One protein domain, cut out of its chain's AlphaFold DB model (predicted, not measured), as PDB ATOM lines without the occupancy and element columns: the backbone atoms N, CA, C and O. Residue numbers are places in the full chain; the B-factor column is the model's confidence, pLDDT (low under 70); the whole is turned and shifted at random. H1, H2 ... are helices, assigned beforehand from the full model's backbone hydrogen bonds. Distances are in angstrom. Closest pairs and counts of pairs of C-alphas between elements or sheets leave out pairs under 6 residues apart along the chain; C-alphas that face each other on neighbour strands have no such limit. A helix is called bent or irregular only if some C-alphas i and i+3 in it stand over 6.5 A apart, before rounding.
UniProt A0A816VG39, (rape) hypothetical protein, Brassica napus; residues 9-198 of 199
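What this domain is: This is residues 9 to 198 of the 199 residues of the protein "(rape) hypothetical protein" of Brassica napus (UniProt A0A816VG39). Six long helices stand nearly aligned in an up-and-down bundle, each running against the one before it in the chain. The hairpin of H1 and H2 makes one side, H4 sits in the middle, H3 and H5 lie side by side beyond it, and H6 makes the opposite side. The printed part has 190 residues with six named helices, H1 to H6 along the chain, and no named strand: all helix. It is compact, with a radius of gyration of the C-alphas of 17.8 A and spans of 51 by 41 by 25 A.

How they stand to each other: H1, residues 9 to 36, and H2, residues 48 to 71, form a hairpin, the closest C-alphas being those of Leu 29 and Thr 58, 6.7 A. H3, residues 87 to 114, is apart from both. The hub is H4, residues 117 to 140, which touches H1 (closest C-alphas Ala 22 and Gly 133, 4.4 A) at a shallow tilt of 27 degrees, opposite ways. H4 only just touches H2, with 3 pairs of C-alphas within 8 A, residues 137 to 140 alone; the closest are those of Tyr 68 and Leu 140, 7.1 A. H3 and H4 form a hairpin, touching with residues 100 to 112 and 120 to 131 alone; the closest C-alphas are those of Tyr 111 and Leu 120, 5.5 A. H5, residues 148 to 171, touches H3 the same way at a shallow tilt of 14 degrees, the closest C-alphas being those of Ile 101 and Gly 158, 5.0 A. H6, residues 175 to 197, forms a hairpin with H5, with C-alphas of Cys 157 and Phe 188 closest at 6.6 A. Every O i to N i+4 pair is within hydrogen-bond range in H2, H4, H5 and H6, against 23 of 24 in H1 and 19 of 24 in H3.

Where its parts are: H1 begins at C-alpha 9 (181.524, 171.669, 193.740) and is 40.5 A long; H2 is 33.4 A, H3 40.1 A, H4 34.4 A and H5 34.3 A. H3 has a kink of 30 degrees near residue 108 and is only just irregular, C-alphas 89 and 92 being 6.8 A apart. H6, 32.4 A, ends at C-alpha 197 (192.178, 149.081, 174.149).

The domain as a whole: The C-alphas farthest apart, of Gly 40 and Arg 198, are 54.3 A apart. The printed part has no cut; the links H1 to H2 and H2 to H3 are long. Mean pLDDT of the printed part is 79.7, with 32 residues under 70, among them 39 to 47 and 72 to 85.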
ATOM      1  N   ARG A   9     180.327 170.818 193.671       64.19
ATOM      2  CA  ARG A   9     181.524 171.669 193.740       64.19
ATOM      3  C   ARG A   9     182.685 171.083 192.936       64.19
ATOM      4  O   ARG A   9     183.312 171.824 192.189       64.19
ATOM      5  N   ASP A  10     182.910 169.774 193.007       64.44
ATOM      6  CA  ASP A  10     184.009 169.116 192.287       64.44
ATOM      7  C   ASP A  10     183.812 169.190 190.768       64.44
ATOM      8  O   ASP A  10     184.759 169.422 190.021       64.44
ATOM      9  N   VAL A  11     182.561 169.081 190.306       64.19
ATOM     10  CA  VAL A  11     182.201 169.222 188.884       64.19
ATOM     11  C   VAL A  11     182.444 170.644 188.371       64.19
ATOM     12  O   VAL A  11     182.918 170.818 187.248       64.19
ATOM     13  N   ILE A  12     182.142 171.656 189.193       67.44
ATOM     14  CA  ILE A  12     182.376 173.066 188.859       67.44
ATOM     15  C   ILE A  12     183.880 173.323 188.719       67.44
ATOM     16  O   ILE A  12     184.316 173.769 187.661       67.44
ATOM     17  N   VAL A  13     184.680 172.928 189.714       71.62
ATOM     18  CA  VAL A  13     186.143 173.110 189.703       71.62
ATOM     19  C   VAL A  13     186.789 172.384 188.516       71.62
ATOM     20  O   VAL A  13     187.610 172.946 187.795       71.62
ATOM     21  N   CYS A  14     186.373 171.141 188.261       71.88
ATOM     22  CA  CYS A  14     186.837 170.326 187.138       71.88
ATOM     23  C   CYS A  14     186.587 171.014 185.780       71.88
ATOM     24  O   CYS A  14     187.447 170.952 184.904       71.88
ATOM     25  N   ARG A  15     185.462 171.723 185.600       76.50
ATOM     26  CA  ARG A  15     185.168 172.478 184.366       76.50
ATOM     27  C   ARG A  15     185.890 173.827 184.303       76.50
ATOM     28  O   ARG A  15     186.354 174.212 183.232       76.50
ATOM     29  N   GLU A  16     186.012 174.526 185.429       82.44
ATOM     30  CA  GLU A  16     186.736 175.801 185.536       82.44
ATOM     31  C   GLU A  16     188.197 175.670 185.107       82.44
ATOM     32  O   GLU A  16     188.698 176.518 184.373       82.44
ATOM     33  N   ILE A  17     188.858 174.565 185.464       85.94
ATOM     34  CA  ILE A  17     190.233 174.283 185.032       85.94
ATOM     35  C   ILE A  17     190.344 174.270 183.497       85.94
ATOM     36  O   ILE A  17     191.287 174.836 182.938       85.94
ATOM     37  N   TRP A  18     189.371 173.682 182.794       87.88
ATOM     38  CA  TRP A  18     189.359 173.650 181.328       87.88
ATOM     39  C   TRP A  18     189.068 175.020 180.709       87.88
ATOM     40  O   TRP A  18     189.665 175.356 179.686       87.88
ATOM     41  N   TYR A  19     188.221 175.839 181.344       86.56
ATOM     42  CA  TYR A  19     188.029 177.235 180.943       86.56
ATOM     43  C   TYR A  19     189.310 178.051 181.086       86.56
ATOM     44  O   TYR A  19     189.698 178.744 180.148       86.56
ATOM     45  N   VAL A  20     189.994 177.937 182.226       88.62
ATOM     46  CA  VAL A  20     191.264 178.628 182.469       88.62
ATOM     47  C   VAL A  20     192.307 178.197 181.439       88.62
ATOM     48  O   VAL A  20     192.934 179.056 180.823       88.62
ATOM     49  N   MET A  21     192.444 176.893 181.171       88.38
ATOM     50  CA  MET A  21     193.348 176.396 180.129       88.38
ATOM     51  C   MET A  21     193.012 176.959 178.746       88.38
ATOM     52  O   MET A  21     193.919 177.378 178.026       88.38
ATOM     53  N   ALA A  22     191.731 177.004 178.377       89.69
ATOM     54  CA  ALA A  22     191.304 177.519 177.081       89.69
ATOM     55  C   ALA A  22     191.576 179.025 176.928       89.69
ATOM     56  O   ALA A  22     192.090 179.474 175.904       89.69
ATOM     57  N   ILE A  23     191.299 179.810 177.971       91.12
ATOM     58  CA  ILE A  23     191.547 181.257 177.989       91.12
ATOM     59  C   ILE A  23     193.050 181.555 177.943       91.12
ATOM     60  O   ILE A  23     193.488 182.363 177.127       91.12
ATOM     61  N   LEU A  24     193.857 180.883 178.770       92.62
ATOM     62  CA  LEU A  24     195.316 181.045 178.755       92.62
ATOM     63  C   LEU A  24     195.912 180.660 177.398       92.62
ATOM     64  O   LEU A  24     196.795 181.346 176.890       92.62
ATOM     65  N   SER A  25     195.382 179.607 176.775       93.31
ATOM     66  CA  SER A  25     195.783 179.194 175.430       93.31
ATOM     67  C   SER A  25     195.421 180.238 174.374       93.31
ATOM     68  O   SER A  25     196.217 180.494 173.476       93.31
ATOM     69  N   LEU A  26     194.267 180.900 174.495       92.19
ATOM     70  CA  LEU A  26     193.894 182.006 173.610       92.19
ATOM     71  C   LEU A  26     194.848 183.204 173.751       92.19
ATOM     72  O   LEU A  26     195.235 183.795 172.742       92.19
ATOM     73  N   PHE A  27     195.277 183.531 174.974       90.81
ATOM     74  CA  PHE A  27     196.328 184.532 175.184       90.81
ATOM     75  C   PHE A  27     197.650 184.107 174.535       90.81
ATOM     76  O   PHE A  27     198.262 184.908 173.829       90.81
ATOM     77  N   GLY A  28     198.053 182.843 174.698       90.38
ATOM     78  CA  GLY A  28     199.233 182.281 174.038       90.38
ATOM     79  C   GLY A  28     199.168 182.390 172.511       90.38
ATOM     80  O   GLY A  28     200.125 182.851 171.887       90.38
ATOM     81  N   LEU A  29     198.019 182.070 171.905       92.50
ATOM     82  CA  LEU A  29     197.780 182.233 170.465       92.50
ATOM     83  C   LEU A  29     197.894 183.698 170.028       92.50
ATOM     84  O   LEU A  29     198.563 183.989 169.040       92.50
ATOM     85  N   SER A  30     197.291 184.625 170.776       90.06
ATOM     86  CA  SER A  30     197.357 186.061 170.476       90.06
ATOM     87  C   SER A  30     198.788 186.605 170.537       90.06
ATOM     88  O   SER A  30     199.209 187.325 169.631       90.06
ATOM     89  N   ILE A  31     199.556 186.230 171.563       89.25
ATOM     90  CA  ILE A  31     200.971 186.609 171.689       89.25
ATOM     91  C   ILE A  31     201.769 186.037 170.515       89.25
ATOM     92  O   ILE A  31     202.494 186.773 169.851       89.25
ATOM     93  N   SER A  32     201.584 184.752 170.209       89.69
ATOM     94  CA  SER A  32     202.296 184.081 169.117       89.69
ATOM     95  C   SER A  32     202.005 184.721 167.759       89.69
ATOM     96  O   SER A  32     202.923 184.935 166.973       89.69
ATOM     97  N   LEU A  33     200.749 185.094 167.489       88.19
ATOM     98  CA  LEU A  33     200.365 185.803 166.264       88.19
ATOM     99  C   LEU A  33     201.051 187.165 166.141       88.19
ATOM    100  O   LEU A  33     201.531 187.497 165.062       88.19
ATOM    101  N   ASN A  34     201.121 187.934 167.231       88.38
ATOM    102  CA  ASN A  34     201.797 189.234 167.236       88.38
ATOM    103  C   ASN A  34     203.314 189.109 167.031       88.38
ATOM    104  O   ASN A  34     203.920 190.000 166.443       88.38
ATOM    105  N   LEU A  35     203.923 188.014 167.496       86.25
ATOM    106  CA  LEU A  35     205.347 187.733 167.295       86.25
ATOM    107  C   LEU A  35     205.647 187.245 165.869       86.25
ATOM    108  O   LEU A  35     206.644 187.654 165.280       86.25
ATOM    109  N   LEU A  36     204.771 186.415 165.295       84.69
ATOM    110  CA  LEU A  36     204.890 185.924 163.916       84.69
ATOM    111  C   LEU A  36     204.595 187.016 162.876       84.69
ATOM    112  O   LEU A  36     205.266 187.100 161.847       84.69
ATOM    113  N   TRP A  37     203.601 187.862 163.147       84.38
ATOM    114  CA  TRP A  37     203.132 188.922 162.255       84.38
ATOM    115  C   TRP A  37     203.020 190.264 162.986       84.38
ATOM    116  O   TRP A  37     201.908 190.734 163.244       84.38
ATOM    117  N   PRO A  38     204.157 190.913 163.300       79.25
ATOM    118  CA  PRO A  38     204.151 192.184 164.007       79.25
ATOM    119  C   PRO A  38     203.431 193.285 163.204       79.25
ATOM    120  O   PRO A  38     203.640 193.411 161.989       79.25
ATOM    121  N   PRO A  39     202.594 194.112 163.855       69.12
ATOM    122  CA  PRO A  39     201.846 195.166 163.181       69.12
ATOM    123  C   PRO A  39     202.785 196.234 162.602       69.12
ATOM    124  O   PRO A  39     203.630 196.788 163.299       69.12
ATOM    125  N   GLY A  40     202.621 196.537 161.311       66.94
ATOM    126  CA  GLY A  40     203.355 197.607 160.621       66.94
ATOM    127  C   GLY A  40     204.754 197.246 160.103       66.94
ATOM    128  O   GLY A  40     205.383 198.084 159.461       66.94
ATOM    129  N   ALA A  41     205.239 196.018 160.316       60.84
ATOM    130  CA  ALA A  41     206.529 195.560 159.798       60.84
ATOM    131  C   ALA A  41     206.375 194.667 158.553       60.84
ATOM    132  O   ALA A  41     205.353 194.005 158.356       60.84
ATOM    133  N   LYS A  42     207.418 194.603 157.709       56.03
ATOM    134  CA  LYS A  42     207.546 193.528 156.712       56.03
ATOM    135  C   LYS A  42     207.750 192.227 157.487       56.03
ATOM    136  O   LYS A  42     208.805 192.045 158.084       56.03
ATOM    137  N   SER A  43     206.734 191.364 157.513       54.75
ATOM    138  CA  SER A  43     206.818 190.080 158.212       54.75
ATOM    139  C   SER A  43     208.020 189.288 157.690       54.75
ATOM    140  O   SER A  43     208.157 189.169 156.463       54.75
ATOM    141  N   PRO A  44     208.867 188.727 158.560       51.06
ATOM    142  CA  PRO A  44     209.957 187.877 158.119       51.06
ATOM    143  C   PRO A  44     209.357 186.603 157.499       51.06
ATOM    144  O   PRO A  44     208.763 185.778 158.180       51.06
ATOM    145  N   GLY A  45     209.429 186.477 156.172       53.31
ATOM    146  CA  GLY A  45     209.277 185.200 155.461       53.31
ATOM    147  C   GLY A  45     207.887 184.548 155.367       53.31
ATOM    148  O   GLY A  45     207.784 183.462 154.807       53.31
ATOM    149  N   SER A  46     206.804 185.153 155.857       58.09
ATOM    150  CA  SER A  46     205.494 184.478 155.923       58.09
ATOM    151  C   SER A  46     204.525 184.848 154.790       58.09
ATOM    152  O   SER A  46     204.368 186.027 154.464       58.09
ATOM    153  N   SER A  47     203.797 183.868 154.246       68.88
ATOM    154  CA  SER A  47     202.733 184.130 153.270       68.88
ATOM    155  C   SER A  47     201.514 184.801 153.937       68.88
ATOM    156  O   SER A  47     201.114 184.393 155.032       68.88
ATOM    157  N   PRO A  48     200.870 185.795 153.290       75.44
ATOM    158  CA  PRO A  48     199.634 186.410 153.791       75.44
ATOM    159  C   PRO A  48     198.531 185.381 154.069       75.44
ATOM    160  O   PRO A  48     197.786 185.504 155.032       75.44
ATOM    161  N   PHE A  49     198.497 184.316 153.266       82.12
ATOM    162  CA  PHE A  49     197.569 183.205 153.428       82.12
ATOM    163  C   PHE A  49     197.707 182.498 154.786       82.12
ATOM    164  O   PHE A  49     196.707 182.285 155.465       82.12
ATOM    165  N   LEU A  50     198.932 182.169 155.219       80.50
ATOM    166  CA  LEU A  50     199.155 181.498 156.507       80.50
ATOM    167  C   LEU A  50     198.732 182.375 157.688       80.50
ATOM    168  O   LEU A  50     198.136 181.869 158.640       80.50
ATOM    169  N   ARG A  51     198.985 183.684 157.596       84.25
ATOM    170  CA  ARG A  51     198.515 184.658 158.584       84.25
ATOM    171  C   ARG A  51     196.998 184.634 158.687       84.25
ATOM    172  O   ARG A  51     196.458 184.500 159.781       84.25
ATOM    173  N   ASP A  52     196.315 184.756 157.555       86.62
ATOM    174  CA  ASP A  52     194.860 184.864 157.524       86.62
ATOM    175  C   ASP A  52     194.205 183.559 158.024       86.62
ATOM    176  O   ASP A  52     193.237 183.600 158.787       86.62
ATOM    177  N   CYS A  53     194.790 182.393 157.714       86.31
ATOM    178  CA  CYS A  53     194.393 181.110 158.300       86.31
ATOM    179  C   CYS A  53     194.586 181.069 159.825       86.31
ATOM    180  O   CYS A  53     193.677 180.650 160.543       86.31
ATOM    181  N   ALA A  54     195.740 181.507 160.334       87.94
ATOM    182  CA  ALA A  54     196.042 181.487 161.764       87.94
ATOM    183  C   ALA A  54     195.146 182.456 162.561       87.94
ATOM    184  O   ALA A  54     194.647 182.110 163.639       87.94
ATOM    185  N   VAL A  55     194.868 183.640 162.004       88.75
ATOM    186  CA  VAL A  55     193.919 184.617 162.562       88.75
ATOM    187  C   VAL A  55     192.497 184.057 162.556       88.75
ATOM    188  O   VAL A  55     191.798 184.158 163.566       88.75
ATOM    189  N   SER A  56     192.070 183.417 161.463       89.69
ATOM    190  CA  SER A  56     190.753 182.776 161.368       89.69
ATOM    191  C   SER A  56     190.583 181.662 162.406       89.69
ATOM    192  O   SER A  56     189.609 181.665 163.160       89.69
ATOM    193  N   ALA A  57     191.572 180.770 162.536       87.62
ATOM    194  CA  ALA A  57     191.562 179.702 163.534       87.62
ATOM    195  C   ALA A  57     191.487 180.251 164.969       87.62
ATOM    196  O   ALA A  57     190.686 179.778 165.774       87.62
ATOM    197  N   THR A  58     192.265 181.292 165.275       89.31
ATOM    198  CA  THR A  58     192.268 181.935 166.600       89.31
ATOM    199  C   THR A  58     190.948 182.656 166.885       89.31
ATOM    200  O   THR A  58     190.437 182.609 168.002       89.31
ATOM    201  N   THR A  59     190.342 183.272 165.872       90.38
ATOM    202  CA  THR A  59     189.027 183.918 165.996       90.38
ATOM    203  C   THR A  59     187.937 182.883 166.254       90.38
ATOM    204  O   THR A  59     187.139 183.039 167.178       90.38
ATOM    205  N   PHE A  60     187.930 181.789 165.489       88.50
ATOM    206  CA  PHE A  60     187.010 180.674 165.704       88.50
ATOM    207  C   PHE A  60     187.164 180.085 167.111       88.50
ATOM    208  O   PHE A  60     186.170 179.829 167.797       88.50
ATOM    209  N   TYR A  61     188.407 179.932 167.570       89.31
ATOM    210  CA  TYR A  61     188.723 179.513 168.930       89.31
ATOM    211  C   TYR A  61     188.105 180.460 169.969       89.31
ATOM    212  O   TYR A  61     187.369 180.013 170.850       89.31
ATOM    213  N   ALA A  62     188.341 181.769 169.844       89.69
ATOM    214  CA  ALA A  62     187.828 182.782 170.764       89.69
ATOM    215  C   ALA A  62     186.294 182.789 170.833       89.69
ATOM    216  O   ALA A  62     185.719 182.780 171.922       89.69
ATOM    217  N   VAL A  63     185.627 182.734 169.676       89.25
ATOM    218  CA  VAL A  63     184.160 182.651 169.588       89.25
ATOM    219  C   VAL A  63     183.648 181.382 170.267       89.25
ATOM    220  O   VAL A  63     182.639 181.418 170.971       89.25
ATOM    221  N   THR A  64     184.354 180.265 170.105       86.88
ATOM    222  CA  THR A  64     183.983 178.994 170.733       86.88
ATOM    223  C   THR A  64     184.111 179.060 172.258       86.88
ATOM    224  O   THR A  64     183.187 178.649 172.958       86.88
ATOM    225  N   VAL A  65     185.198 179.633 172.789       85.81
ATOM    226  CA  VAL A  65     185.358 179.869 174.236       85.81
ATOM    227  C   VAL A  65     184.249 180.776 174.769       85.81
ATOM    228  O   VAL A  65     183.624 180.446 175.774       85.81
ATOM    229  N   LEU A  66     183.959 181.881 174.076       87.19
ATOM    230  CA  LEU A  66     182.895 182.815 174.455       87.19
ATOM    231  C   LEU A  66     181.528 182.124 174.491       87.19
ATOM    232  O   LEU A  66     180.752 182.322 175.425       87.19
ATOM    233  N   ARG A  67     181.250 181.270 173.498       85.69
ATOM    234  CA  ARG A  67     180.030 180.464 173.447       85.69
ATOM    235  C   ARG A  67     179.910 179.544 174.659       85.69
ATOM    236  O   ARG A  67     178.831 179.452 175.244       85.69
ATOM    237  N   TYR A  68     181.002 178.886 175.042       81.12
ATOM    238  CA  TYR A  68     181.008 178.036 176.227       81.12
ATOM    239  C   TYR A  68     180.799 178.839 177.517       81.12
ATOM    240  O   TYR A  68     179.978 178.445 178.338       81.12
ATOM    241  N   LEU A  69     181.457 179.993 177.656       81.31
ATOM    242  CA  LEU A  69     181.355 180.845 178.846       81.31
ATOM    243  C   LEU A  69     179.971 181.476 179.040       81.31
ATOM    244  O   LEU A  69     179.485 181.529 180.165       81.31
ATOM    245  N   LEU A  70     179.361 181.996 177.969       80.94
ATOM    246  CA  LEU A  70     178.165 182.840 178.073       80.94
ATOM    247  C   LEU A  70     176.853 182.117 177.758       80.94
ATOM    248  O   LEU A  70     175.803 182.544 178.227       80.94
ATOM    249  N   PHE A  71     176.895 181.063 176.940       73.88
ATOM    250  CA  PHE A  71     175.688 180.480 176.339       73.88
ATOM    251  C   PHE A  71     175.522 178.983 176.599       73.88
ATOM    252  O   PHE A  71     174.610 178.372 176.044       73.88
ATOM    253  N   THR A  72     176.405 178.366 177.385       67.62
ATOM    254  CA  THR A  72     176.292 176.940 177.703       67.62
ATOM    255  C   THR A  72     175.829 176.769 179.135       67.62
ATOM    256  O   THR A  72     176.527 177.164 180.069       67.62
ATOM    257  N   ASP A  73     174.667 176.140 179.302       59.75
ATOM    258  CA  ASP A  73     174.140 175.812 180.620       59.75
ATOM    259  C   ASP A  73     175.145 174.953 181.414       59.75
ATOM    260  O   ASP A  73     175.917 174.163 180.841       59.75
ATOM    261  N   PRO A  74     175.195 175.096 182.749       57.47
ATOM    262  CA  PRO A  74     175.973 174.188 183.572       57.47
ATOM    263  C   PRO A  74     175.409 172.765 183.409       57.47
ATOM    264  O   PRO A  74     174.208 172.568 183.612       57.47
ATOM    265  N   PRO A  75     176.233 171.764 183.045       55.41
ATOM    266  CA  PRO A  75     175.762 170.405 182.871       55.41
ATOM    267  C   PRO A  75     175.246 169.854 184.207       55.41
ATOM    268  O   PRO A  75     175.657 170.318 185.280       55.41
ATOM    269  N   PRO A  76     174.362 168.844 184.163       53.00
ATOM    270  CA  PRO A  76     173.904 168.152 185.360       53.00
ATOM    271  C   PRO A  76     175.094 167.637 186.192       53.00
ATOM    272  O   PRO A  76     176.136 167.256 185.655       53.00
ATOM    273  N   SER A  77     174.927 167.620 187.520       49.09
ATOM    274  CA  SER A  77     175.952 167.325 188.545       49.09
ATOM    275  C   SER A  77     176.638 165.955 188.430       49.09
ATOM    276  O   SER A  77     177.556 165.668 189.186       49.09
ATOM    277  N   THR A  78     176.234 165.114 187.487       48.41
ATOM    278  CA  THR A  78     176.817 163.800 187.194       48.41
ATOM    279  C   THR A  78     177.835 163.817 186.046       48.41
ATOM    280  O   THR A  78     178.461 162.800 185.775       48.41
ATOM    281  N   GLY A  79     178.029 164.953 185.364       53.91
ATOM    282  CA  GLY A  79     178.673 165.000 184.048       53.91
ATOM    283  C   GLY A  79     180.189 165.235 183.968       53.91
ATOM    284  O   GLY A  79     180.671 165.352 182.843       53.91
ATOM    285  N   CYS A  80     180.968 165.347 185.066       54.25
ATOM    286  CA  CYS A  80     182.417 165.646 184.920       54.25
ATOM    287  C   CYS A  80     183.258 164.490 184.370       54.25
ATOM    288  O   CYS A  80     184.326 164.727 183.809       54.25
ATOM    289  N   TYR A  81     182.786 163.254 184.501       58.03
ATOM    290  CA  TYR A  81     183.494 162.079 184.009       58.03
ATOM    291  C   TYR A  81     182.613 161.385 182.984       58.03
ATOM    292  O   TYR A  81     181.504 160.943 183.281       58.03
ATOM    293  N   LYS A  82     183.104 161.349 181.747       67.12
ATOM    294  CA  LYS A  82     182.529 160.517 180.702       67.12
ATOM    295  C   LYS A  82     183.251 159.181 180.756       67.12
ATOM    296  O   LYS A  82     184.399 159.102 180.333       67.12
ATOM    297  N   ASP A  83     182.585 158.177 181.309       66.62
ATOM    298  CA  ASP A  83     183.095 156.810 181.322       66.62
ATOM    299  C   ASP A  83     182.676 156.121 180.025       66.62
ATOM    300  O   ASP A  83     181.483 155.922 179.773       66.62
ATOM    301  N   PHE A  84     183.645 155.758 179.182       68.19
ATOM    302  CA  PHE A  84     183.362 154.951 178.002       68.19
ATOM    303  C   PHE A  84     183.289 153.484 178.405       68.19
ATOM    304  O   PHE A  84     184.252 152.917 178.930       68.19
ATOM    305  N   THR A  85     182.137 152.866 178.150       64.50
ATOM    306  CA  THR A  85     181.883 151.463 178.512       64.50
ATOM    307  C   THR A  85     182.253 150.501 177.387       64.50
ATOM    308  O   THR A  85     182.390 149.304 177.627       64.50
ATOM    309  N   THR A  86     182.473 151.006 176.165       70.50
ATOM    310  CA  THR A  86     182.829 150.183 175.004       70.50
ATOM    311  C   THR A  86     184.095 150.670 174.299       70.50
ATOM    312  O   THR A  86     184.335 151.868 174.150       70.50
ATOM    313  N   ASN A  87     184.883 149.730 173.763       72.50
ATOM    314  CA  ASN A  87     186.103 150.044 173.004       72.50
ATOM    315  C   ASN A  87     185.831 150.913 171.764       72.50
ATOM    316  O   ASN A  87     186.690 151.693 171.364       72.50
ATOM    317  N   LYS A  88     184.638 150.814 171.159       72.81
ATOM    318  CA  LYS A  88     184.270 151.599 169.969       72.81
ATOM    319  C   LYS A  88     184.137 153.092 170.268       72.81
ATOM    320  O   LYS A  88     184.508 153.911 169.435       72.81
ATOM    321  N   GLU A  89     183.654 153.450 171.454       72.44
ATOM    322  CA  GLU A  89     183.512 154.852 171.861       72.44
ATOM    323  C   GLU A  89     184.858 155.504 172.203       72.44
ATOM    324  O   GLU A  89     184.979 156.726 172.151       72.44
ATOM    325  N   ARG A  90     185.887 154.692 172.487       75.69
ATOM    326  CA  ARG A  90     187.255 155.153 172.759       75.69
ATOM    327  C   ARG A  90     188.080 155.428 171.496       75.69
ATOM    328  O   ARG A  90     189.114 156.087 171.573       75.69
ATOM    329  N   ILE A  91     187.620 154.989 170.319       79.56
ATOM    330  CA  ILE A  91     188.342 155.183 169.050       79.56
ATOM    331  C   ILE A  91     188.573 156.673 168.731       79.56
ATOM    332  O   ILE A  91     189.714 157.037 168.447       79.56
ATOM    333  N   PRO A  92     187.567 157.569 168.807       80.38
ATOM    334  CA  PRO A  92     187.766 158.972 168.442       80.38
ATOM    335  C   PRO A  92     188.753 159.705 169.355       80.38
ATOM    336  O   PRO A  92     189.554 160.502 168.868       80.38
ATOM    337  N   GLN A  93     188.732 159.429 170.666       83.56
ATOM    338  CA  GLN A  93     189.681 160.041 171.604       83.56
ATOM    339  C   GLN A  93     191.109 159.529 171.384       83.56
ATOM    340  O   GLN A  93     192.048 160.314 171.471       83.56
ATOM    341  N   PHE A  94     191.265 158.240 171.064       82.62
ATOM    342  CA  PHE A  94     192.556 157.646 170.733       82.62
ATOM    343  C   PHE A  94     193.148 158.296 169.480       82.62
ATOM    344  O   PHE A  94     194.260 158.814 169.535       82.62
ATOM    345  N   LEU A  95     192.373 158.341 168.390       85.06
ATOM    346  CA  LEU A  95     192.810 158.943 167.129       85.06
ATOM    347  C   LEU A  95     193.181 160.413 167.318       85.06
ATOM    348  O   LEU A  95     194.226 160.852 166.850       85.06
ATOM    349  N   PHE A  96     192.358 161.181 168.036       86.00
ATOM    350  CA  PHE A  96     192.677 162.578 168.313       86.00
ATOM    351  C   PHE A  96     193.983 162.727 169.101       86.00
ATOM    352  O   PHE A  96     194.810 163.567 168.744       86.00
ATOM    353  N   ALA A  97     194.167 161.946 170.169       85.62
ATOM    354  CA  ALA A  97     195.367 162.011 170.997       85.62
ATOM    355  C   ALA A  97     196.617 161.675 170.175       85.62
ATOM    356  O   ALA A  97     197.593 162.421 170.210       85.62
ATOM    357  N   GLU A  98     196.552 160.609 169.377       85.38
ATOM    358  CA  GLU A  98     197.620 160.194 168.471       85.38
ATOM    359  C   GLU A  98     197.970 161.293 167.462       85.38
ATOM    360  O   GLU A  98     199.115 161.746 167.423       85.38
ATOM    361  N   PHE A  99     196.987 161.781 166.695       85.75
ATOM    362  CA  PHE A  99     197.222 162.820 165.688       85.75
ATOM    363  C   PHE A  99     197.785 164.101 166.302       85.75
ATOM    364  O   PHE A  99     198.675 164.724 165.724       85.75
ATOM    365  N   SER A 100     197.301 164.485 167.483       87.25
ATOM    366  CA  SER A 100     197.756 165.700 168.160       87.25
ATOM    367  C   SER A 100     199.200 165.584 168.644       87.25
ATOM    368  O   SER A 100     199.993 166.506 168.458       87.25
ATOM    369  N   ILE A 101     199.567 164.442 169.232       85.62
ATOM    370  CA  ILE A 101     200.935 164.193 169.703       85.62
ATOM    371  C   ILE A 101     201.892 164.091 168.512       85.62
ATOM    372  O   ILE A 101     202.975 164.678 168.546       85.62
ATOM    373  N   LEU A 102     201.484 163.414 167.434       85.19
ATOM    374  CA  LEU A 102     202.273 163.326 166.207       85.19
ATOM    375  C   LEU A 102     202.518 164.713 165.597       85.19
ATOM    376  O   LEU A 102     203.646 165.035 165.217       85.19
ATOM    377  N   ALA A 103     201.488 165.561 165.543       85.94
ATOM    378  CA  ALA A 103     201.610 166.931 165.053       85.94
ATOM    379  C   ALA A 103     202.570 167.768 165.915       85.94
ATOM    380  O   ALA A 103     203.424 168.475 165.382       85.94
ATOM    381  N   LEU A 104     202.494 167.665 167.245       86.81
ATOM    382  CA  LEU A 104     203.392 168.384 168.160       86.81
ATOM    383  C   LEU A 104     204.841 167.920 168.087       86.81
ATOM    384  O   LEU A 104     205.760 168.693 168.334       86.81
ATOM    385  N   MET A 105     205.049 166.654 167.763       82.19
ATOM    386  CA  MET A 105     206.380 166.098 167.625       82.19
ATOM    387  C   MET A 105     207.041 166.483 166.296       82.19
ATOM    388  O   MET A 105     208.236 166.766 166.249       82.19
ATOM    389  N   THR A 106     206.269 166.462 165.211       81.12
ATOM    390  CA  THR A 106     206.764 166.721 163.849       81.12
ATOM    391  C   THR A 106     206.813 168.207 163.510       81.12
ATOM    392  O   THR A 106     207.582 168.617 162.648       81.12
ATOM    393  N   SER A 107     206.037 169.049 164.193       84.69
ATOM    394  CA  SER A 107     206.022 170.486 163.908       84.69
ATOM    395  C   SER A 107     207.375 171.179 164.140       84.69
ATOM    396  O   SER A 107     207.820 171.855 163.212       84.69
ATOM    397  N   PRO A 108     208.110 170.975 165.257       82.44
ATOM    398  CA  PRO A 108     209.404 171.630 165.451       82.44
ATOM    399  C   PRO A 108     210.455 171.193 164.424       82.44
ATOM    400  O   PRO A 108     211.290 172.006 164.032       82.44
ATOM    401  N   SER A 109     210.394 169.944 163.940       79.25
ATOM    402  CA  SER A 109     211.308 169.468 162.895       79.25
ATOM    403  C   SER A 109     211.052 170.187 161.572       79.25
ATOM    404  O   SER A 109     211.988 170.695 160.958       79.25
ATOM    405  N   MET A 110     209.784 170.318 161.177       80.88
ATOM    406  CA  MET A 110     209.395 171.051 159.973       80.88
ATOM    407  C   MET A 110     209.777 172.529 160.077       80.88
ATOM    408  O   MET A 110     210.314 173.084 159.124       80.88
ATOM    409  N   TYR A 111     209.569 173.159 161.236       81.88
ATOM    410  CA  TYR A 111     209.963 174.551 161.452       81.88
ATOM    411  C   TYR A 111     211.478 174.736 161.357       81.88
ATOM    412  O   TYR A 111     211.922 175.659 160.686       81.88
ATOM    413  N   SER A 112     212.275 173.826 161.928       79.00
ATOM    414  CA  SER A 112     213.745 173.918 161.883       79.00
ATOM    415  C   SER A 112     214.338 173.885 160.475       79.00
ATOM    416  O   SER A 112     215.434 174.391 160.259       79.00
ATOM    417  N   LEU A 113     213.612 173.316 159.509       79.25
ATOM    418  CA  LEU A 113     214.019 173.289 158.104       79.25
ATOM    419  C   LEU A 113     213.587 174.539 157.328       79.25
ATOM    420  O   LEU A 113     214.111 174.790 156.246       79.25
ATOM    421  N   LEU A 114     212.597 175.277 157.834       76.81
ATOM    422  CA  LEU A 114     211.886 176.310 157.079       76.81
ATOM    423  C   LEU A 114     212.152 177.728 157.582       76.81
ATOM    424  O   LEU A 114     211.999 178.670 156.806       76.81
ATOM    425  N   VAL A 115     212.479 177.899 158.866       78.50
ATOM    426  CA  VAL A 115     212.545 179.215 159.508       78.50
ATOM    427  C   VAL A 115     213.699 179.327 160.504       78.50
ATOM    428  O   VAL A 115     214.183 178.328 161.032       78.50
ATOM    429  N   ASP A 116     214.099 180.566 160.787       80.94
ATOM    430  CA  ASP A 116     215.101 180.890 161.806       80.94
ATOM    431  C   ASP A 116     214.640 180.505 163.224       80.94
ATOM    432  O   ASP A 116     213.445 180.349 163.498       80.94
ATOM    433  N   HIS A 117     215.593 180.413 164.155       79.00
ATOM    434  CA  HIS A 117     215.355 179.977 165.537       79.00
ATOM    435  C   HIS A 117     214.259 180.768 166.271       79.00
ATOM    436  O   HIS A 117     213.426 180.162 166.948       79.00
ATOM    437  N   ASP A 118     214.214 182.092 166.116       80.12
ATOM    438  CA  ASP A 118     213.206 182.930 166.781       80.12
ATOM    439  C   ASP A 118     211.796 182.644 166.244       80.12
ATOM    440  O   ASP A 118     210.839 182.490 167.002       80.12
ATOM    441  N   VAL A 119     211.671 182.490 164.925       81.62
ATOM    442  CA  VAL A 119     210.395 182.179 164.268       81.62
ATOM    443  C   VAL A 119     209.943 180.759 164.612       81.62
ATOM    444  O   VAL A 119     208.751 180.530 164.820       81.62
ATOM    445  N   LEU A 120     210.879 179.814 164.745       84.19
ATOM    446  CA  LEU A 120     210.598 178.462 165.228       84.19
ATOM    447  C   LEU A 120     209.992 178.497 166.632       84.19
ATOM    448  O   LEU A 120     208.977 177.846 166.861       84.19
ATOM    449  N   LEU A 121     210.568 179.274 167.554       85.31
ATOM    450  CA  LEU A 121     210.029 179.424 168.908       85.31
ATOM    451  C   LEU A 121     208.602 179.979 168.892       85.31
ATOM    452  O   LEU A 121     207.738 179.463 169.606       85.31
ATOM    453  N   TYR A 122     208.325 180.980 168.053       88.44
ATOM    454  CA  TYR A 122     206.983 181.555 167.928       88.44
ATOM    455  C   TYR A 122     205.977 180.563 167.331       88.44
ATOM    456  O   TYR A 122     204.847 180.471 167.814       88.44
ATOM    457  N   MET A 123     206.384 179.773 166.334       87.12
ATOM    458  CA  MET A 123     205.553 178.706 165.767       87.12
ATOM    459  C   MET A 123     205.306 177.576 166.775       87.12
ATOM    460  O   MET A 123     204.177 177.109 166.905       87.12
ATOM    461  N   SER A 124     206.320 177.167 167.541       88.62
ATOM    462  CA  SER A 124     206.162 176.186 168.621       88.62
ATOM    463  C   SER A 124     205.209 176.691 169.707       88.62
ATOM    464  O   SER A 124     204.346 175.934 170.160       88.62
ATOM    465  N   LEU A 125     205.303 177.973 170.087       89.69
ATOM    466  CA  LEU A 125     204.383 178.603 171.040       89.69
ATOM    467  C   LEU A 125     202.945 178.647 170.499       89.69
ATOM    468  O   LEU A 125     201.996 178.355 171.233       89.69
ATOM    469  N   PHE A 126     202.776 178.952 169.210       90.62
ATOM    470  CA  PHE A 126     201.472 178.921 168.551       90.62
ATOM    471  C   PHE A 126     200.871 177.509 168.593       90.62
ATOM    472  O   PHE A 126     199.732 177.329 169.028       90.62
ATOM    473  N   THR A 127     201.648 176.493 168.217       90.69
ATOM    474  CA  THR A 127     201.188 175.100 168.139       90.69
ATOM    475  C   THR A 127     200.856 174.516 169.511       90.69
ATOM    476  O   THR A 127     199.807 173.885 169.665       90.69
ATOM    477  N   ILE A 128     201.679 174.760 170.540       92.19
ATOM    478  CA  ILE A 128     201.393 174.272 171.900       92.19
ATOM    479  C   ILE A 128     200.169 174.958 172.513       92.19
ATOM    480  O   ILE A 128     199.392 174.314 173.227       92.19
ATOM    481  N   SER A 129     199.959 176.241 172.197       92.69
ATOM    482  CA  SER A 129     198.774 176.992 172.617       92.69
ATOM    483  C   SER A 129     197.524 176.453 171.925       92.69
ATOM    484  O   SER A 129     196.522 176.184 172.584       92.69
ATOM    485  N   LEU A 130     197.592 176.196 170.614       91.44
ATOM    486  CA  LEU A 130     196.486 175.604 169.862       91.44
ATOM    487  C   LEU A 130     196.116 174.216 170.400       91.44
ATOM    488  O   LEU A 130     194.938 173.918 170.580       91.44
ATOM    489  N   PHE A 131     197.117 173.384 170.693       92.50
ATOM    490  CA  PHE A 131     196.915 172.053 171.256       92.50
ATOM    491  C   PHE A 131     196.270 172.098 172.643       92.50
ATOM    492  O   PHE A 131     195.217 171.497 172.856       92.50
ATOM    493  N   THR A 132     196.881 172.829 173.579       92.44
ATOM    494  CA  THR A 132     196.412 172.912 174.971       92.44
ATOM    495  C   THR A 132     194.997 173.467 175.016       92.44
ATOM    496  O   THR A 132     194.105 172.914 175.665       92.44
ATOM    497  N   GLY A 133     194.766 174.520 174.235       89.56
ATOM    498  CA  GLY A 133     193.466 175.130 174.109       89.56
ATOM    499  C   GLY A 133     192.446 174.208 173.450       89.56
ATOM    500  O   GLY A 133     191.292 174.180 173.875       89.56
ATOM    501  N   GLY A 134     192.843 173.470 172.413       89.12
ATOM    502  CA  GLY A 134     191.986 172.526 171.702       89.12
ATOM    503  C   GLY A 134     191.511 171.396 172.612       89.12
ATOM    504  O   GLY A 134     190.315 171.105 172.647       89.12
ATOM    505  N   VAL A 135     192.409 170.825 173.421       89.56
ATOM    506  CA  VAL A 135     192.039 169.833 174.444       89.56
ATOM    507  C   VAL A 135     191.072 170.438 175.464       89.56
ATOM    508  O   VAL A 135     190.071 169.803 175.798       89.56
ATOM    509  N   GLY A 136     191.306 171.681 175.901       87.88
ATOM    510  CA  GLY A 136     190.382 172.406 176.776       87.88
ATOM    511  C   GLY A 136     188.979 172.551 176.183       87.88
ATOM    512  O   GLY A 136     187.996 172.205 176.834       87.88
ATOM    513  N   LEU A 137     188.871 172.967 174.918       87.25
ATOM    514  CA  LEU A 137     187.584 173.072 174.219       87.25
ATOM    515  C   LEU A 137     186.878 171.720 174.068       87.25
ATOM    516  O   LEU A 137     185.662 171.636 174.240       87.25
ATOM    517  N   ILE A 138     187.625 170.651 173.779       87.25
ATOM    518  CA  ILE A 138     187.075 169.291 173.709       87.25
ATOM    519  C   ILE A 138     186.505 168.869 175.062       87.25
ATOM    520  O   ILE A 138     185.433 168.270 175.113       87.25
ATOM    521  N   GLN A 139     187.179 169.209 176.160       85.31
ATOM    522  CA  GLN A 139     186.716 168.897 177.512       85.31
ATOM    523  C   GLN A 139     185.516 169.737 177.961       85.31
ATOM    524  O   GLN A 139     184.705 169.267 178.758       85.31
ATOM    525  N   LEU A 140     185.357 170.943 177.411       83.25
ATOM    526  CA  LEU A 140     184.163 171.771 177.597       83.25
ATOM    527  C   LEU A 140     182.957 171.290 176.771       83.25
ATOM    528  O   LEU A 140     181.825 171.682 177.068       83.25
ATOM    529  N   SER A 141     183.188 170.447 175.760       80.94
ATOM    530  CA  SER A 141     182.171 169.919 174.851       80.94
ATOM    531  C   SER A 141     181.557 168.616 175.353       80.94
ATOM    532  O   SER A 141     182.218 167.585 175.365       80.94
ATOM    533  N   ASP A 142     180.254 168.597 175.635       74.19
ATOM    534  CA  ASP A 142     179.570 167.380 176.109       74.19
ATOM    535  C   ASP A 142     179.633 166.218 175.097       74.19
ATOM    536  O   ASP A 142     179.728 165.037 175.451       74.19
ATOM    537  N   LYS A 143     179.633 166.547 173.800       75.19
ATOM    538  CA  LYS A 143     179.626 165.553 172.720       75.19
ATOM    539  C   LYS A 143     180.981 164.867 172.559       75.19
ATOM    540  O   LYS A 143     181.032 163.642 172.438       75.19
ATOM    541  N   PHE A 144     182.060 165.646 172.567       74.62
ATOM    542  CA  PHE A 144     183.404 165.177 172.214       74.62
ATOM    543  C   PHE A 144     184.331 164.983 173.412       74.62
ATOM    544  O   PHE A 144     185.470 164.564 173.222       74.62
ATOM    545  N   ARG A 145     183.843 165.236 174.632       79.62
ATOM    546  CA  ARG A 145     184.589 165.038 175.873       79.62
ATOM    547  C   ARG A 145     185.294 163.685 175.908       79.62
ATOM    548  O   ARG A 145     184.669 162.661 175.635       79.62
ATOM    549  N   MET A 146     186.570 163.697 176.278       81.19
ATOM    550  CA  MET A 146     187.348 162.481 176.535       81.19
ATOM    551  C   MET A 146     187.270 162.105 178.008       81.19
ATOM    552  O   MET A 146     186.998 162.963 178.850       81.19
ATOM    553  N   GLU A 147     187.612 160.860 178.326       83.56
ATOM    554  CA  GLU A 147     187.893 160.471 179.709       83.56
ATOM    555  C   GLU A 147     188.944 161.412 180.315       83.56
ATOM    556  O   GLU A 147     189.982 161.668 179.700       83.56
ATOM    557  N   MET A 148     188.705 161.903 181.536       81.31
ATOM    558  CA  MET A 148     189.591 162.878 182.194       81.31
ATOM    559  C   MET A 148     191.034 162.370 182.270       81.31
ATOM    560  O   MET A 148     191.973 163.095 181.952       81.31
ATOM    561  N   LYS A 149     191.219 161.090 182.613       81.69
ATOM    562  CA  LYS A 149     192.542 160.458 182.646       81.69
ATOM    563  C   LYS A 149     193.212 160.460 181.267       81.69
ATOM    564  O   LYS A 149     194.386 160.805 181.176       81.69
ATOM    565  N   ASN A 150     192.472 160.151 180.201       83.06
ATOM    566  CA  ASN A 150     192.997 160.186 178.835       83.06
ATOM    567  C   ASN A 150     193.352 161.617 178.399       83.06
ATOM    568  O   ASN A 150     194.380 161.829 177.762       83.06
ATOM    569  N   ALA A 151     192.547 162.608 178.789       86.69
ATOM    570  CA  ALA A 151     192.811 164.017 178.513       86.69
ATOM    571  C   ALA A 151     194.105 164.502 179.184       86.69
ATOM    572  O   ALA A 151     194.935 165.127 178.528       86.69
ATOM    573  N   TYR A 152     194.316 164.161 180.460       86.75
ATOM    574  CA  TYR A 152     195.549 164.502 181.175       86.75
ATOM    575  C   TYR A 152     196.777 163.790 180.605       86.75
ATOM    576  O   TYR A 152     197.816 164.425 180.448       86.75
ATOM    577  N   ILE A 153     196.662 162.502 180.258       85.88
ATOM    578  CA  ILE A 153     197.748 161.761 179.594       85.88
ATOM    579  C   ILE A 153     198.088 162.426 178.257       85.88
ATOM    580  O   ILE A 153     199.255 162.687 177.986       85.88
ATOM    581  N   THR A 154     197.073 162.759 177.455       88.19
ATOM    582  CA  THR A 154     197.258 163.420 176.157       88.19
ATOM    583  C   THR A 154     197.961 164.763 176.323       88.19
ATOM    584  O   THR A 154     198.945 165.010 175.631       88.19
ATOM    585  N   LEU A 155     197.518 165.605 177.268       90.62
ATOM    586  CA  LEU A 155     198.170 166.883 177.575       90.62
ATOM    587  C   LEU A 155     199.631 166.701 177.975       90.62
ATOM    588  O   LEU A 155     200.500 167.353 177.405       90.62
ATOM    589  N   LEU A 156     199.901 165.804 178.925       89.50
ATOM    590  CA  LEU A 156     201.250 165.560 179.425       89.50
ATOM    591  C   LEU A 156     202.177 165.084 178.301       89.50
ATOM    592  O   LEU A 156     203.257 165.642 178.119       89.50
ATOM    593  N   CYS A 157     201.749 164.086 177.525       87.31
ATOM    594  CA  CYS A 157     202.513 163.579 176.389       87.31
ATOM    595  C   CYS A 157     202.744 164.670 175.339       87.31
ATOM    596  O   CYS A 157     203.871 164.843 174.885       87.31
ATOM    597  N   GLY A 158     201.712 165.444 174.995       88.56
ATOM    598  CA  GLY A 158     201.826 166.544 174.039       88.56
ATOM    599  C   GLY A 158     202.809 167.623 174.495       88.56
ATOM    600  O   GLY A 158     203.687 168.023 173.731       88.56
ATOM    601  N   TRP A 159     202.725 168.052 175.757       90.19
ATOM    602  CA  TRP A 159     203.648 169.033 176.331       90.19
ATOM    603  C   TRP A 159     205.091 168.539 176.323       90.19
ATOM    604  O   TRP A 159     205.976 169.263 175.870       90.19
ATOM    605  N   LEU A 160     205.332 167.297 176.751       87.88
ATOM    606  CA  LEU A 160     206.669 166.706 176.721       87.88
ATOM    607  C   LEU A 160     207.198 166.597 175.286       87.88
ATOM    608  O   LEU A 160     208.324 167.015 175.029       87.88
ATOM    609  N   CYS A 161     206.392 166.111 174.338       84.88
ATOM    610  CA  CYS A 161     206.778 166.029 172.928       84.88
ATOM    611  C   CYS A 161     207.149 167.399 172.349       84.88
ATOM    612  O   CYS A 161     208.174 167.516 171.681       84.88
ATOM    613  N   CYS A 162     206.363 168.435 172.637       86.62
ATOM    614  CA  CYS A 162     206.628 169.782 172.141       86.62
ATOM    615  C   CYS A 162     207.882 170.403 172.771       86.62
ATOM    616  O   CYS A 162     208.682 171.020 172.063       86.62
ATOM    617  N   LEU A 163     208.068 170.243 174.087       84.94
ATOM    618  CA  LEU A 163     209.224 170.770 174.817       84.94
ATOM    619  C   LEU A 163     210.518 170.091 174.369       84.94
ATOM    620  O   LEU A 163     211.466 170.777 173.988       84.94
ATOM    621  N   PHE A 164     210.547 168.755 174.360       82.94
ATOM    622  CA  PHE A 164     211.713 168.005 173.899       82.94
ATOM    623  C   PHE A 164     211.978 168.244 172.416       82.94
ATOM    624  O   PHE A 164     213.127 168.472 172.050       82.94
ATOM    625  N   GLY A 165     210.935 168.259 171.580       81.25
ATOM    626  CA  GLY A 165     211.041 168.583 170.158       81.25
ATOM    627  C   GLY A 165     211.715 169.932 169.947       81.25
ATOM    628  O   GLY A 165     212.788 170.010 169.356       81.25
ATOM    629  N   THR A 166     211.137 170.993 170.504       83.31
ATOM    630  CA  THR A 166     211.663 172.357 170.356       83.31
ATOM    631  C   THR A 166     213.095 172.475 170.886       83.31
ATOM    632  O   THR A 166     213.956 173.012 170.196       83.31
ATOM    633  N   TYR A 167     213.391 171.920 172.066       82.56
ATOM    634  CA  TYR A 167     214.742 171.944 172.636       82.56
ATOM    635  C   TYR A 167     215.772 171.251 171.733       82.56
ATOM    636  O   TYR A 167     216.840 171.798 171.463       82.56
ATOM    637  N   ILE A 168     215.446 170.058 171.237       80.31
ATOM    638  CA  ILE A 168     216.352 169.262 170.408       80.31
ATOM    639  C   ILE A 168     216.629 169.962 169.081       80.31
ATOM    640  O   ILE A 168     217.787 170.085 168.695       80.31
ATOM    641  N   PHE A 169     215.594 170.456 168.402       78.19
ATOM    642  CA  PHE A 169     215.764 171.081 167.090       78.19
ATOM    643  C   PHE A 169     216.439 172.457 167.151       78.19
ATOM    644  O   PHE A 169     217.056 172.859 166.170       78.19
ATOM    645  N   ILE A 170     216.384 173.156 168.291       76.94
ATOM    646  CA  ILE A 170     217.127 174.409 168.482       76.94
ATOM    647  C   ILE A 170     218.588 174.140 168.865       76.94
ATOM    648  O   ILE A 170     219.484 174.741 168.280       76.94
ATOM    649  N   TYR A 171     218.843 173.262 169.842       75.75
ATOM    650  CA  TYR A 171     220.156 173.186 170.499       75.75
ATOM    651  C   TYR A 171     220.990 171.955 170.122       75.75
ATOM    652  O   TYR A 171     222.217 172.018 170.162       75.75
ATOM    653  N   LEU A 172     220.361 170.831 169.766       74.69
ATOM    654  CA  LEU A 172     221.037 169.570 169.431       74.69
ATOM    655  C   LEU A 172     220.494 168.973 168.113       74.69
ATOM    656  O   LEU A 172     219.977 167.847 168.117       74.69
ATOM    657  N   PRO A 173     220.617 169.675 166.968       67.69
ATOM    658  CA  PRO A 173     220.148 169.173 165.681       67.69
ATOM    659  C   PRO A 173     221.028 168.000 165.221       67.69
ATOM    660  O   PRO A 173     221.994 168.155 164.479       67.69
ATOM    661  N   SER A 174     220.713 166.795 165.693       71.88
ATOM    662  CA  SER A 174     221.376 165.561 165.280       71.88
ATOM    663  C   SER A 174     220.358 164.453 165.044       71.88
ATOM    664  O   SER A 174     219.392 164.286 165.792       71.88
ATOM    665  N   ILE A 175     220.610 163.653 164.007       68.50
ATOM    666  CA  ILE A 175     219.759 162.521 163.616       68.50
ATOM    667  C   ILE A 175     219.602 161.523 164.773       68.50
ATOM    668  O   ILE A 175     218.505 161.025 165.015       68.50
ATOM    669  N   ASN A 176     220.666 161.287 165.543       71.38
ATOM    670  CA  ASN A 176     220.636 160.380 166.693       71.38
ATOM    671  C   ASN A 176     219.650 160.849 167.773       71.38
ATOM    672  O   ASN A 176     218.939 160.036 168.357       71.38
ATOM    673  N   VAL A 177     219.562 162.157 168.012       69.38
ATOM    674  CA  VAL A 177     218.655 162.727 169.016       69.38
ATOM    675  C   VAL A 177     217.211 162.783 168.491       69.38
ATOM    676  O   VAL A 177     216.275 162.511 169.243       69.38
ATOM    677  N   ALA A 178     217.012 163.000 167.186       68.94
ATOM    678  CA  ALA A 178     215.699 162.861 166.546       68.94
ATOM    679  C   ALA A 178     215.149 161.418 166.628       68.94
ATOM    680  O   ALA A 178     213.953 161.219 166.846       68.94
ATOM    681  N   MET A 179     216.017 160.404 166.537       72.56
ATOM    682  CA  MET A 179     215.643 158.994 166.721       72.56
ATOM    683  C   MET A 179     215.233 158.669 168.166       72.56
ATOM    684  O   MET A 179     214.325 157.867 168.380       72.56
ATOM    685  N   ILE A 180     215.845 159.313 169.167       75.81
ATOM    686  CA  ILE A 180     215.427 159.185 170.574       75.81
ATOM    687  C   ILE A 180     214.024 159.769 170.765       75.81
ATOM    688  O   ILE A 180     213.174 159.134 171.389       75.81
ATOM    689  N   LEU A 181     213.754 160.933 170.168       73.94
ATOM    690  CA  LEU A 181     212.415 161.522 170.114       73.94
ATOM    691  C   LEU A 181     211.409 160.540 169.503       73.94
ATOM    692  O   LEU A 181     210.374 160.290 170.121       73.94
ATOM    693  N   ALA A 182     211.725 159.945 168.343       75.75
ATOM    694  CA  ALA A 182     210.904 158.912 167.697       75.75
ATOM    695  C   ALA A 182     210.580 157.759 168.661       75.75
ATOM    696  O   ALA A 182     209.420 157.370 168.790       75.75
ATOM    697  N   GLY A 183     211.575 157.262 169.400       79.00
ATOM    698  CA  GLY A 183     211.378 156.239 170.431       79.00
ATOM    699  C   GLY A 183     210.439 156.673 171.565       79.00
ATOM    700  O   GLY A 183     209.577 155.895 171.974       79.00
ATOM    701  N   ILE A 184     210.551 157.918 172.038       79.44
ATOM    702  CA  ILE A 184     209.664 158.487 173.072       79.44
ATOM    703  C   ILE A 184     208.217 158.568 172.567       79.44
ATOM    704  O   ILE A 184     207.291 158.210 173.292       79.44
ATOM    705  N   TYR A 185     208.014 158.974 171.312       80.50
ATOM    706  CA  TYR A 185     206.689 158.960 170.694       80.50
ATOM    707  C   TYR A 185     206.099 157.557 170.630       80.50
ATOM    708  O   TYR A 185     204.957 157.367 171.038       80.50
ATOM    709  N   TRP A 186     206.872 156.565 170.184       80.38
ATOM    710  CA  TRP A 186     206.410 155.176 170.142       80.38
ATOM    711  C   TRP A 186     206.035 154.646 171.529       80.38
ATOM    712  O   TRP A 186     205.048 153.921 171.660       80.38
ATOM    713  N   LEU A 187     206.760 155.054 172.574       83.25
ATOM    714  CA  LEU A 187     206.410 154.764 173.965       83.25
ATOM    715  C   LEU A 187     205.073 155.394 174.369       83.25
ATOM    716  O   LEU A 187     204.226 154.708 174.943       83.25
ATOM    717  N   PHE A 188     204.854 156.672 174.050       80.06
ATOM    718  CA  PHE A 188     203.585 157.345 174.340       80.06
ATOM    719  C   PHE A 188     202.423 156.766 173.536       80.06
ATOM    720  O   PHE A 188     201.363 156.517 174.106       80.06
ATOM    721  N   PHE A 189     202.631 156.469 172.254       78.69
ATOM    722  CA  PHE A 189     201.663 155.784 171.408       78.69
ATOM    723  C   PHE A 189     201.266 154.437 172.015       78.69
ATOM    724  O   PHE A 189     200.082 154.170 172.208       78.69
ATOM    725  N   PHE A 190     202.248 153.612 172.388       80.44
ATOM    726  CA  PHE A 190     201.990 152.318 173.010       80.44
ATOM    727  C   PHE A 190     201.230 152.468 174.333       80.44
ATOM    728  O   PHE A 190     200.278 151.733 174.580       80.44
ATOM    729  N   PHE A 191     201.596 153.448 175.161       78.19
ATOM    730  CA  PHE A 191     200.914 153.714 176.426       78.19
ATOM    731  C   PHE A 191     199.450 154.131 176.221       78.19
ATOM    732  O   PHE A 191     198.558 153.596 176.880       78.19
ATOM    733  N   ILE A 192     199.188 155.031 175.270       78.94
ATOM    734  CA  ILE A 192     197.839 155.497 174.918       78.94
ATOM    735  C   ILE A 192     197.015 154.358 174.303       78.94
ATOM    736  O   ILE A 192     195.839 154.199 174.640       78.94
ATOM    737  N   TYR A 193     197.627 153.531 173.455       79.56
ATOM    738  CA  TYR A 193     196.995 152.358 172.856       79.56
ATOM    739  C   TYR A 193     196.598 151.328 173.915       79.56
ATOM    740  O   TYR A 193     195.438 150.917 173.980       79.56
ATOM    741  N   VAL A 194     197.532 150.955 174.795       79.94
ATOM    742  CA  VAL A 194     197.277 150.021 175.898       79.94
ATOM    743  C   VAL A 194     196.191 150.565 176.821       79.94
ATOM    744  O   VAL A 194     195.286 149.820 177.180       79.94
ATOM    745  N   TYR A 195     196.231 151.855 177.161       74.62
ATOM    746  CA  TYR A 195     195.216 152.470 178.014       74.62
ATOM    747  C   TYR A 195     193.811 152.433 177.388       74.62
ATOM    748  O   TYR A 195     192.835 152.171 178.086       74.62
ATOM    749  N   ASN A 196     193.692 152.668 176.076       72.50
ATOM    750  CA  ASN A 196     192.390 152.733 175.412       72.50
ATOM    751  C   ASN A 196     191.805 151.351 175.064       72.50
ATOM    752  O   ASN A 196     190.583 151.200 175.122       72.50
ATOM    753  N   TYR A 197     192.638 150.356 174.728       72.56
ATOM    754  CA  TYR A 197     192.178 149.081 174.149       72.56
ATOM    755  C   TYR A 197     192.488 147.823 174.963       72.56
ATOM    756  O   TYR A 197     191.932 146.767 174.653       72.56
ATOM    757  N   ARG A 198     193.340 147.889 175.991       60.97
ATOM    758  CA  ARG A 198     193.623 146.723 176.835       60.97
ATOM    759  C   ARG A 198     192.589 146.648 177.960       60.97
ATOM    760  O   ARG A 198     192.783 147.217 179.031       60.97
TER     761      ARG A 198